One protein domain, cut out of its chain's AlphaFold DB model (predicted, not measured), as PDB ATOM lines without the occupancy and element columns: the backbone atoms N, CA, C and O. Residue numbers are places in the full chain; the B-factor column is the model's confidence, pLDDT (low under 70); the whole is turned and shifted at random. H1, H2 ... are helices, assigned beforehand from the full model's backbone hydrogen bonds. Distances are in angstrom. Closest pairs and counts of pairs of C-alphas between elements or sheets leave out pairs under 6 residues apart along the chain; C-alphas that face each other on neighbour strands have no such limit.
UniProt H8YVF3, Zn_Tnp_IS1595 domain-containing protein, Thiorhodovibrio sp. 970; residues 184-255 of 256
ATOM      1  N   SER A 184      51.082  10.925  -5.120       77.38
ATOM      2  CA  SER A 184      52.439  10.615  -5.578       77.38
ATOM      3  C   SER A 184      53.075   9.531  -4.695       77.38
ATOM      4  O   SER A 184      52.698   9.348  -3.535       77.38
ATOM      5  N   GLU A 185      54.076   8.810  -5.212       76.81
ATOM      6  CA  GLU A 185      54.766   7.765  -4.434       76.81
ATOM      7  C   GLU A 185      55.481   8.364  -3.202       76.81
ATOM      8  O   GLU A 185      55.515   7.731  -2.152       76.81
ATOM      9  N   GLN A 186      55.965   9.613  -3.294       76.00
ATOM     10  CA  GLN A 186      56.558  10.357  -2.171       76.00
ATOM     11  C   GLN A 186      55.509  10.715  -1.107       76.00
ATOM     12  O   GLN A 186      55.767  10.591   0.090       76.00
ATOM     13  N   ALA A 187      54.301  11.082  -1.542       74.69
ATOM     14  CA  ALA A 187      53.192  11.398  -0.651       74.69
ATOM     15  C   ALA A 187      52.655  10.164   0.091       74.69
ATOM     16  O   ALA A 187      52.283  10.225   1.264       74.69
ATOM     17  N   ALA A 188      52.684   8.999  -0.561       74.44
ATOM     18  CA  ALA A 188      52.290   7.730   0.048       74.44
ATOM     19  C   ALA A 188      53.277   7.204   1.108       74.44
ATOM     20  O   ALA A 188      52.911   6.306   1.876       74.44
ATOM     21  N   ASP A 189      54.490   7.758   1.176       80.56
ATOM     22  CA  ASP A 189      55.476   7.465   2.219       80.56
ATOM     23  C   ASP A 189      55.360   8.428   3.424       80.56
ATOM     24  O   ASP A 189      55.878   8.125   4.505       80.56
ATOM     25  N   SER A 190      54.614   9.535   3.289       85.19
ATOM     26  CA  SER A 190      54.349  10.505   4.359       85.19
ATOM     27  C   SER A 190      53.117  10.122   5.198       85.19
ATOM     28  O   SER A 190      51.994  10.058   4.686       85.19
ATOM     29  N   PRO A 191      53.254   9.914   6.524       83.50
ATOM     30  CA  PRO A 191      52.117   9.571   7.378       83.50
ATOM     31  C   PRO A 191      51.035  10.649   7.459       83.50
ATOM     32  O   PRO A 191      49.869  10.314   7.659       83.50
ATOM     33  N   GLN A 192      51.418  11.920   7.331       82.44
ATOM     34  CA  GLN A 192      50.509  13.061   7.439       82.44
ATOM     35  C   GLN A 192      49.610  13.168   6.208       82.44
ATOM     36  O   GLN A 192      48.398  13.341   6.324       82.44
ATOM     37  N   GLU A 193      50.186  12.987   5.024       81.38
ATOM     38  CA  GLU A 193      49.460  13.077   3.758       81.38
ATOM     39  C   GLU A 193      48.536  11.875   3.560       81.38
ATOM     40  O   GLU A 193      47.370  12.036   3.201       81.38
ATOM     41  N   VAL A 194      48.992  10.675   3.935       80.06
ATOM     42  CA  VAL A 194      48.155   9.467   3.960       80.06
ATOM     43  C   VAL A 194      47.000   9.597   4.961       80.06
ATOM     44  O   VAL A 194      45.881   9.170   4.672       80.06
ATOM     45  N   ALA A 195      47.240  10.196   6.131       83.00
ATOM     46  CA  ALA A 195      46.194  10.458   7.120       83.00
ATOM     47  C   ALA A 195      45.141  11.441   6.588       83.00
ATOM     48  O   ALA A 195      43.943  11.175   6.716       83.00
ATOM     49  N   ARG A 196      45.592  12.522   5.936       80.94
ATOM     50  CA  ARG A 196      44.742  13.543   5.311       80.94
ATOM     51  C   ARG A 196      43.903  12.971   4.169       80.94
ATOM     52  O   ARG A 196      42.708  13.234   4.120       80.94
ATOM     53  N   PHE A 197      44.497  12.153   3.302       80.56
ATOM     54  CA  PHE A 197      43.807  11.538   2.165       80.56
ATOM     55  C   PHE A 197      42.766  10.495   2.594       80.56
ATOM     56  O   PHE A 197      41.660  10.451   2.065       80.56
ATOM     57  N   LEU A 198      43.094   9.649   3.577       75.88
ATOM     58  CA  LEU A 198      42.217   8.552   4.008       75.88
ATOM     59  C   LEU A 198      41.230   8.937   5.124       75.88
ATOM     60  O   LEU A 198      40.444   8.084   5.548       75.88
ATOM     61  N   GLY A 199      41.309  10.160   5.658       77.81
ATOM     62  CA  GLY A 199      40.519  10.588   6.817       77.81
ATOM     63  C   GLY A 199      40.751   9.698   8.046       77.81
ATOM     64  O   GLY A 199      39.802   9.261   8.700       77.81
ATOM     65  N   CYS A 200      42.009   9.345   8.327       75.62
ATOM     66  CA  CYS A 200      42.384   8.466   9.442       75.62
ATOM     67  C   CYS A 200      43.452   9.104  10.344       75.62
ATOM     68  O   CYS A 200      44.032  10.127  10.003       75.62
ATOM     69  N   SER A 201      43.719   8.516  11.518       80.19
ATOM     70  CA  SER A 201      44.745   9.048  12.424       80.19
ATOM     71  C   SER A 201      46.164   8.764  11.919       80.19
ATOM     72  O   SER A 201      46.433   7.702  11.352       80.19
ATOM     73  N   GLU A 202      47.113   9.662  12.202       77.12
ATOM     74  CA  GLU A 202      48.515   9.502  11.782       77.12
ATOM     75  C   GLU A 202      49.157   8.202  12.285       77.12
ATOM     76  O   GLU A 202      49.886   7.532  11.555       77.12
ATOM     77  N   ASN A 203      48.863   7.795  13.524       79.38
ATOM     78  CA  ASN A 203      49.358   6.529  14.078       79.38
ATOM     79  C   ASN A 203      48.887   5.324  13.255       79.38
ATOM     80  O   ASN A 203      49.581   4.308  13.143       79.38
ATOM     81  N   TRP A 204      47.696   5.429  12.672       77.75
ATOM     82  CA  TRP A 204      47.128   4.400  11.827       77.75
ATOM     83  C   TRP A 204      47.762   4.420  10.426       77.75
ATOM     84  O   TRP A 204      48.190   3.369   9.944       77.75
ATOM     85  N   ALA A 205      47.957   5.608   9.845       79.56
ATOM     86  CA  ALA A 205      48.695   5.806   8.596       79.56
ATOM     87  C   ALA A 205      50.133   5.254   8.667       79.56
ATOM     88  O   ALA A 205      50.538   4.480   7.800       79.56
ATOM     89  N   ARG A 206      50.881   5.518   9.753       82.69
ATOM     90  CA  ARG A 206      52.236   4.958   9.966       82.69
ATOM     91  C   ARG A 206      52.253   3.431   9.904       82.69
ATOM     92  O   ARG A 206      53.150   2.836   9.309       82.69
ATOM     93  N   ASN A 207      51.268   2.777  10.519       82.44
ATOM     94  CA  ASN A 207      51.170   1.317  10.499       82.44
ATOM     95  C   ASN A 207      50.814   0.784   9.106       82.44
ATOM     96  O   ASN A 207      51.337  -0.252   8.694       82.44
ATOM     97  N   LEU A 208      49.964   1.492   8.364       80.56
ATOM     98  CA  LEU A 208      49.611   1.143   6.992       80.56
ATOM     99  C   LEU A 208      50.822   1.238   6.050       80.56
ATOM    100  O   LEU A 208      51.076   0.294   5.298       80.56
ATOM    101  N   ILE A 209      51.607   2.313   6.157       83.81
ATOM    102  CA  ILE A 209      52.841   2.531   5.386       83.81
ATOM    103  C   ILE A 209      53.868   1.436   5.698       83.81
ATOM    104  O   ILE A 209      54.374   0.781   4.786       83.81
ATOM    105  N   LYS A 210      54.098   1.120   6.982       83.75
ATOM    106  CA  LYS A 210      54.982   0.007   7.390       83.75
ATOM    107  C   LYS A 210      54.584  -1.319   6.740       83.75
ATOM    108  O   LYS A 210      55.432  -2.067   6.255       83.75
ATOM    109  N   VAL A 211      53.287  -1.616   6.719       80.56
ATOM    110  CA  VAL A 211      52.738  -2.845   6.134       80.56
ATOM    111  C   VAL A 211      52.864  -2.848   4.605       80.56
ATOM    112  O   VAL A 211      53.198  -3.882   4.018       80.56
ATOM    113  N   ARG A 212      52.650  -1.702   3.950       80.06
ATOM    114  CA  ARG A 212      52.866  -1.509   2.508       80.06
ATOM    115  C   ARG A 212      54.329  -1.765   2.133       80.06
ATOM    116  O   ARG A 212      54.590  -2.603   1.271       80.06
ATOM    117  N   LEU A 213      55.273  -1.126   2.824       79.75
ATOM    118  CA  LEU A 213      56.714  -1.274   2.587       79.75
ATOM    119  C   LEU A 213      57.194  -2.709   2.837       79.75
ATOM    120  O   LEU A 213      57.966  -3.251   2.044       79.75
ATOM    121  N   ARG A 214      56.686  -3.374   3.887       79.19
ATOM    122  CA  ARG A 214      56.978  -4.791   4.163       79.19
ATOM    123  C   ARG A 214      56.539  -5.696   3.012       79.19
ATOM    124  O   ARG A 214      57.301  -6.570   2.606       79.19
ATOM    125  N   ASN A 215      55.354  -5.464   2.450       78.12
ATOM    126  CA  ASN A 215      54.857  -6.242   1.315       78.12
ATOM    127  C   ASN A 215      55.606  -5.928   0.010       78.12
ATOM    128  O   ASN A 215      55.899  -6.857  -0.738       78.12
ATOM    129  N   LYS A 216      55.975  -4.660  -0.239       78.06
ATOM    130  CA  LYS A 216      56.816  -4.254  -1.384       78.06
ATOM    131  C   LYS A 216      58.180  -4.953  -1.323       78.06
ATOM    132  O   LYS A 216      58.621  -5.540  -2.307       78.06
ATOM    133  N   LYS A 217      58.796  -4.998  -0.134       79.81
ATOM    134  CA  LYS A 217      60.039  -5.741   0.128       79.81
ATOM    135  C   LYS A 217      59.873  -7.254  -0.057       79.81
ATOM    136  O   LYS A 217      60.741  -7.877  -0.656       79.81
ATOM    137  N   GLY A 218      58.769  -7.832   0.418       79.19
ATOM    138  CA  GLY A 218      58.459  -9.256   0.238       79.19
ATOM    139  C   GLY A 218      58.327  -9.649  -1.234       79.19
ATOM    140  O   GLY A 218      59.005 -10.567  -1.678       79.19
ATOM    141  N   ARG A 219      57.538  -8.896  -2.012       77.62
ATOM    142  CA  ARG A 219      57.355  -9.128  -3.456       77.62
ATOM    143  C   ARG A 219      58.666  -8.977  -4.231       77.62
ATOM    144  O   ARG A 219      58.967  -9.783  -5.098       77.62
ATOM    145  N   ARG A 220      59.489  -7.989  -3.866       80.69
ATOM    146  CA  ARG A 220      60.833  -7.808  -4.430       80.69
ATOM    147  C   ARG A 220      61.736  -9.015  -4.162       80.69
ATOM    148  O   ARG A 220      62.411  -9.474  -5.072       80.69
ATOM    149  N   ASN A 221      61.736  -9.534  -2.936       84.69
ATOM    150  CA  ASN A 221      62.533 -10.708  -2.581       84.69
ATOM    151  C   ASN A 221      62.039 -11.982  -3.290       84.69
ATOM    152  O   ASN A 221      62.859 -12.780  -3.724       84.69
ATOM    153  N   GLU A 222      60.724 -12.156  -3.449       83.75
ATOM    154  CA  GLU A 222      60.152 -13.282  -4.200       83.75
ATOM    155  C   GLU A 222      60.527 -13.221  -5.687       83.75
ATOM    156  O   GLU A 222      60.928 -14.229  -6.258       83.75
ATOM    157  N   ASN A 223      60.501 -12.032  -6.300       83.25
ATOM    158  CA  ASN A 223      60.939 -11.849  -7.686       83.25
ATOM    159  C   ASN A 223      62.432 -12.171  -7.865       83.25
ATOM    160  O   ASN A 223      62.802 -12.823  -8.838       83.25
ATOM    161  N   VAL A 224      63.285 -11.775  -6.909       84.50
ATOM    162  CA  VAL A 224      64.706 -12.170  -6.891       84.50
ATOM    163  C   VAL A 224      64.847 -13.697  -6.873       84.50
ATOM    164  O   VAL A 224      65.643 -14.249  -7.626       84.50
ATOM    165  N   ARG A 225      64.054 -14.386  -6.047       85.12
ATOM    166  CA  ARG A 225      64.060 -15.855  -5.941       85.12
ATOM    167  C   ARG A 225      63.512 -16.549  -7.181       85.12
ATOM    168  O   ARG A 225      64.032 -17.585  -7.570       85.12
ATOM    169  N   ALA A 226      62.463 -16.009  -7.795       85.69
ATOM    170  CA  ALA A 226      61.918 -16.520  -9.050       85.69
ATOM    171  C   ALA A 226      62.977 -16.459 -10.161       85.69
ATOM    172  O   ALA A 226      63.299 -17.480 -10.752       85.69
ATOM    173  N   LEU A 227      63.631 -15.307 -10.334       85.00
ATOM    174  CA  LEU A 227      64.683 -15.145 -11.339       85.00
ATOM    175  C   LEU A 227      65.912 -16.032 -11.072       85.00
ATOM    176  O   LEU A 227      66.565 -16.470 -12.017       85.00
ATOM    177  N   ALA A 228      66.228 -16.308  -9.803       85.00
ATOM    178  CA  ALA A 228      67.281 -17.253  -9.438       85.00
ATOM    179  C   ALA A 228      66.891 -18.715  -9.735       85.00
ATOM    180  O   ALA A 228      67.741 -19.485 -10.178       85.00
ATOM    181  N   ARG A 229      65.616 -19.092  -9.541       86.50
ATOM    182  CA  ARG A 229      65.075 -20.406  -9.947       86.50
ATOM    183  C   ARG A 229      65.104 -20.594 -11.465       86.50
ATOM    184  O   ARG A 229      65.380 -21.697 -11.917       86.50
ATOM    185  N   ASP A 230      64.932 -19.516 -12.224       86.25
ATOM    186  CA  ASP A 230      65.048 -19.500 -13.690       86.25
ATOM    187  C   ASP A 230      66.511 -19.565 -14.194       86.25
ATOM    188  O   ASP A 230      66.767 -19.405 -15.387       86.25
ATOM    189  N   GLY A 231      67.494 -19.756 -13.304       84.56
ATOM    190  CA  GLY A 231      68.907 -19.930 -13.663       84.56
ATOM    191  C   GLY A 231      69.672 -18.636 -13.966       84.56
ATOM    192  O   GLY A 231      70.795 -18.698 -14.468       84.56
ATOM    193  N   LYS A 232      69.111 -17.454 -13.669       86.06
ATOM    194  CA  LYS A 232      69.790 -16.170 -13.921       86.06
ATOM    195  C   LYS A 232      70.893 -15.899 -12.896       86.06
ATOM    196  O   LYS A 232      70.731 -16.154 -11.702       86.06
ATOM    197  N   SER A 233      72.007 -15.315 -13.347       87.06
ATOM    198  CA  SER A 233      73.117 -14.953 -12.460       87.06
ATOM    199  C   SER A 233      72.759 -13.772 -11.545       87.06
ATOM    200  O   SER A 233      71.926 -12.926 -11.877       87.06
ATOM    201  N   VAL A 234      73.432 -13.653 -10.395       85.06
ATOM    202  CA  VAL A 234      73.201 -12.566  -9.414       85.06
ATOM    203  C   VAL A 234      73.356 -11.175 -10.048       85.06
ATOM    204  O   VAL A 234      72.613 -10.254  -9.704       85.06
ATOM    205  N   ARG A 235      74.290 -11.016 -10.997       84.25
ATOM    206  CA  ARG A 235      74.519  -9.748 -11.711       84.25
ATOM    207  C   ARG A 235      73.390  -9.432 -12.692       84.25
ATOM    208  O   ARG A 235      73.010  -8.269 -12.812       84.25
ATOM    209  N   ASP A 236      72.822 -10.447 -13.337       84.00
ATOM    210  CA  ASP A 236      71.709 -10.268 -14.272       84.00
ATOM    211  C   ASP A 236      70.409  -9.928 -13.541       84.00
ATOM    212  O   ASP A 236      69.644  -9.083 -14.000       84.00
ATOM    213  N   ILE A 237      70.189 -10.507 -12.357       85.31
ATOM    214  CA  ILE A 237      69.059 -10.163 -11.480       85.31
ATOM    215  C   ILE A 237      69.190  -8.723 -10.966       85.31
ATOM    216  O   ILE A 237      68.224  -7.960 -11.008       85.31
ATOM    217  N   ALA A 238      70.390  -8.333 -10.521       86.12
ATOM    218  CA  ALA A 238      70.694  -6.973 -10.078       86.12
ATOM    219  C   ALA A 238      70.421  -5.940 -11.185       86.12
ATOM    220  O   ALA A 238      69.766  -4.924 -10.940       86.12
ATOM    221  N   ARG A 239      70.837  -6.244 -12.423       85.69
ATOM    222  CA  ARG A 239      70.587  -5.404 -13.602       85.69
ATOM    223  C   ARG A 239      69.100  -5.350 -13.968       85.69
ATOM    224  O   ARG A 239      68.570  -4.263 -14.160       85.69
ATOM    225  N   ALA A 240      68.415  -6.493 -14.010       83.00
ATOM    226  CA  ALA A 240      67.002  -6.574 -14.384       83.00
ATOM    227  C   ALA A 240      66.072  -5.849 -13.399       83.00
ATOM    228  O   ALA A 240      65.042  -5.314 -13.798       83.00
ATOM    229  N   MET A 241      66.423  -5.822 -12.111       80.31
ATOM    230  CA  MET A 241      65.609  -5.183 -11.074       80.31
ATOM    231  C   MET A 241      66.107  -3.789 -10.668       80.31
ATOM    232  O   MET A 241      65.450  -3.149  -9.851       80.31
ATOM    233  N   SER A 242      67.234  -3.321 -11.225       84.12
ATOM    234  CA  SER A 242      67.912  -2.071 -10.841       84.12
ATOM    235  C   SER A 242      68.214  -1.989  -9.337       84.12
ATOM    236  O   SER A 242      67.877  -1.018  -8.661       84.12
ATOM    237  N   ILE A 243      68.808  -3.050  -8.784       84.69
ATOM    238  CA  ILE A 243      69.153  -3.162  -7.358       84.69
ATOM    239  C   ILE A 243      70.616  -3.589  -7.226       84.69
ATOM    240  O   ILE A 243      71.138  -4.312  -8.066       84.69
ATOM    241  N   ASP A 244      71.266  -3.183  -6.139       86.62
ATOM    242  CA  ASP A 244      72.636  -3.567  -5.815       86.62
ATOM    243  C   ASP A 244      72.849  -5.096  -5.675       86.62
ATOM    244  O   ASP A 244      72.029  -5.823  -5.098       86.62
ATOM    245  N   VAL A 245      73.998  -5.576  -6.166       84.12
ATOM    246  CA  VAL A 245      74.395  -6.998  -6.191       84.12
ATOM    247  C   VAL A 245      74.453  -7.604  -4.783       84.12
ATOM    248  O   VAL A 245      74.036  -8.751  -4.581       84.12
ATOM    249  N   GLN A 246      74.894  -6.840  -3.781       84.75
ATOM    250  CA  GLN A 246      74.950  -7.273  -2.385       84.75
ATOM    251  C   GLN A 246      73.549  -7.503  -1.818       84.75
ATOM    252  O   GLN A 246      73.325  -8.434  -1.042       84.75
ATOM    253  N   THR A 247      72.570  -6.699  -2.241       82.31
ATOM    254  CA  THR A 247      71.171  -6.873  -1.833       82.31
ATOM    255  C   THR A 247      70.592  -8.176  -2.385       82.31
ATOM    256  O   THR A 247      69.924  -8.895  -1.643       82.31
ATOM    257  N   VAL A 248      70.884  -8.518  -3.644       82.44
ATOM    258  CA  VAL A 248      70.468  -9.791  -4.264       82.44
ATOM    259  C   VAL A 248      71.130 -10.979  -3.556       82.44
ATOM    260  O   VAL A 248      70.444 -11.922  -3.160       82.44
ATOM    261  N   SER A 249      72.440 -10.900  -3.296       84.00
ATOM    262  CA  SER A 249      73.184 -11.943  -2.574       84.00
ATOM    263  C   SER A 249      72.628 -12.184  -1.164       84.00
ATOM    264  O   SER A 249      72.416 -13.326  -0.761       84.00
ATOM    265  N   ASN A 250      72.309 -11.117  -0.427       86.69
ATOM    266  CA  ASN A 250      71.748 -11.207   0.922       86.69
ATOM    267  C   ASN A 250      70.338 -11.814   0.963       86.69
ATOM    268  O   ASN A 250      69.966 -12.420   1.969       86.69
ATOM    269  N   VAL A 251      69.537 -11.649  -0.096       83.50
ATOM    270  CA  VAL A 251      68.211 -12.282  -0.202       83.50
ATOM    271  C   VAL A 251      68.349 -13.788  -0.422       83.50
ATOM    272  O   VAL A 251      67.674 -14.549   0.267       83.50
ATOM    273  N   LEU A 252      69.253 -14.208  -1.313       81.75
ATOM    274  CA  LEU A 252      69.485 -15.621  -1.636       81.75
ATOM    275  C   LEU A 252      70.215 -16.380  -0.512       81.75
ATOM    276  O   LEU A 252      69.969 -17.562  -0.303       81.75
ATOM    277  N   LYS A 253      71.078 -15.706   0.261       81.94
ATOM    278  CA  LYS A 253      71.770 -16.305   1.419       81.94
ATOM    279  C   LYS A 253      70.848 -16.627   2.596       81.94
ATOM    280  O   LYS A 253      71.166 -17.523   3.358       81.94
ATOM    281  N   LYS A 254      69.726 -15.915   2.762       74.38
ATOM    282  CA  LYS A 254      68.767 -16.131   3.869       74.38
ATOM    283  C   LYS A 254      67.869 -17.367   3.701       74.38
ATOM    284  O   LYS A 254      66.948 -17.546   4.491       74.38
ATOM    285  N   GLU A 255      68.075 -18.146   2.645       60.00
ATOM    286  CA  GLU A 255      67.261 -19.311   2.272       60.00
ATOM    287  C   GLU A 255      68.032 -20.638   2.389       60.00
ATOM    288  O   GLU A 255      67.431 -21.699   2.245       60.00
TER     289      GLU A 255
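AT A GLANCE: This is residues 184 to 255 of the 256 residues of the protein "Zn_Tnp_IS1595 domain-containing protein" of Thiorhodovibrio sp. 970 (UniProt H8YVF3). One long straight helix, H2, makes the shaft of a rod, with the short helix H1 packed across its beginning and the two short helices H3 and H4 packed on each other and on H2 near its other end. Between these two ends, residues 214 to 219 of H2 stand free. The printed part has 72 residues with four named helices, in the order H1, H2, H3, H4, and no named strand: the class is all helix. The whole is loose, with a radius of gyration of the C-alphas of 16.0 A and spans of 46 by 23 by 18 A.

IN THESE COORDINATES: H1 is residues 191 to 198, with C-alpha 191 at (52.117, 9.571, 7.378). H2 is residues 202 to 229 and measures 40.5 A from its first to its last C-alpha, beginning at (48.515, 9.502, 11.782). H3 is residues 234 to 241, 10.7 A long. H4 is residues 245 to 253, 12.3 A long, and its last C-alpha is at (71.770, -16.305, 1.419).

HOW THE PARTS SIT: H2 is the hub, touching the three other helices. With residues 202 to 209 alone it touches H1, about perpendicular at 83 degrees; the closest C-alphas, of Pro 191 and Ala 205, are 5.2 A apart. With residues 224 to 228 alone it touches H3 at a steep tilt of 50 degrees, opposite ways; the closest C-alphas, of Leu 227 and Ile 237, are 6.6 A apart. With residues 221 to 225 alone it touches H4, about perpendicular at 84 degrees, the closest C-alphas being those of Asn 221 and Val 251, 6.4 A apart. H3 and H4 touch, with the C-alphas of Ala 238 and Val 245 closest at 5.4 A, at a tilt of 69 degrees, only just steep, opposite ways. H1 is apart from H3 and H4. In H1, H2, H3 and H4 every O i to N i+4 pair is within hydrogen-bond range.

THE WHOLE: The two C-alphas farthest apart, of Gly 199 and Gly 231, are 46.4 A from each other. The printed part has no cut, and its three links between helices are tight. The mean pLDDT of the printed part is 81.5, and residue 255 is under 70.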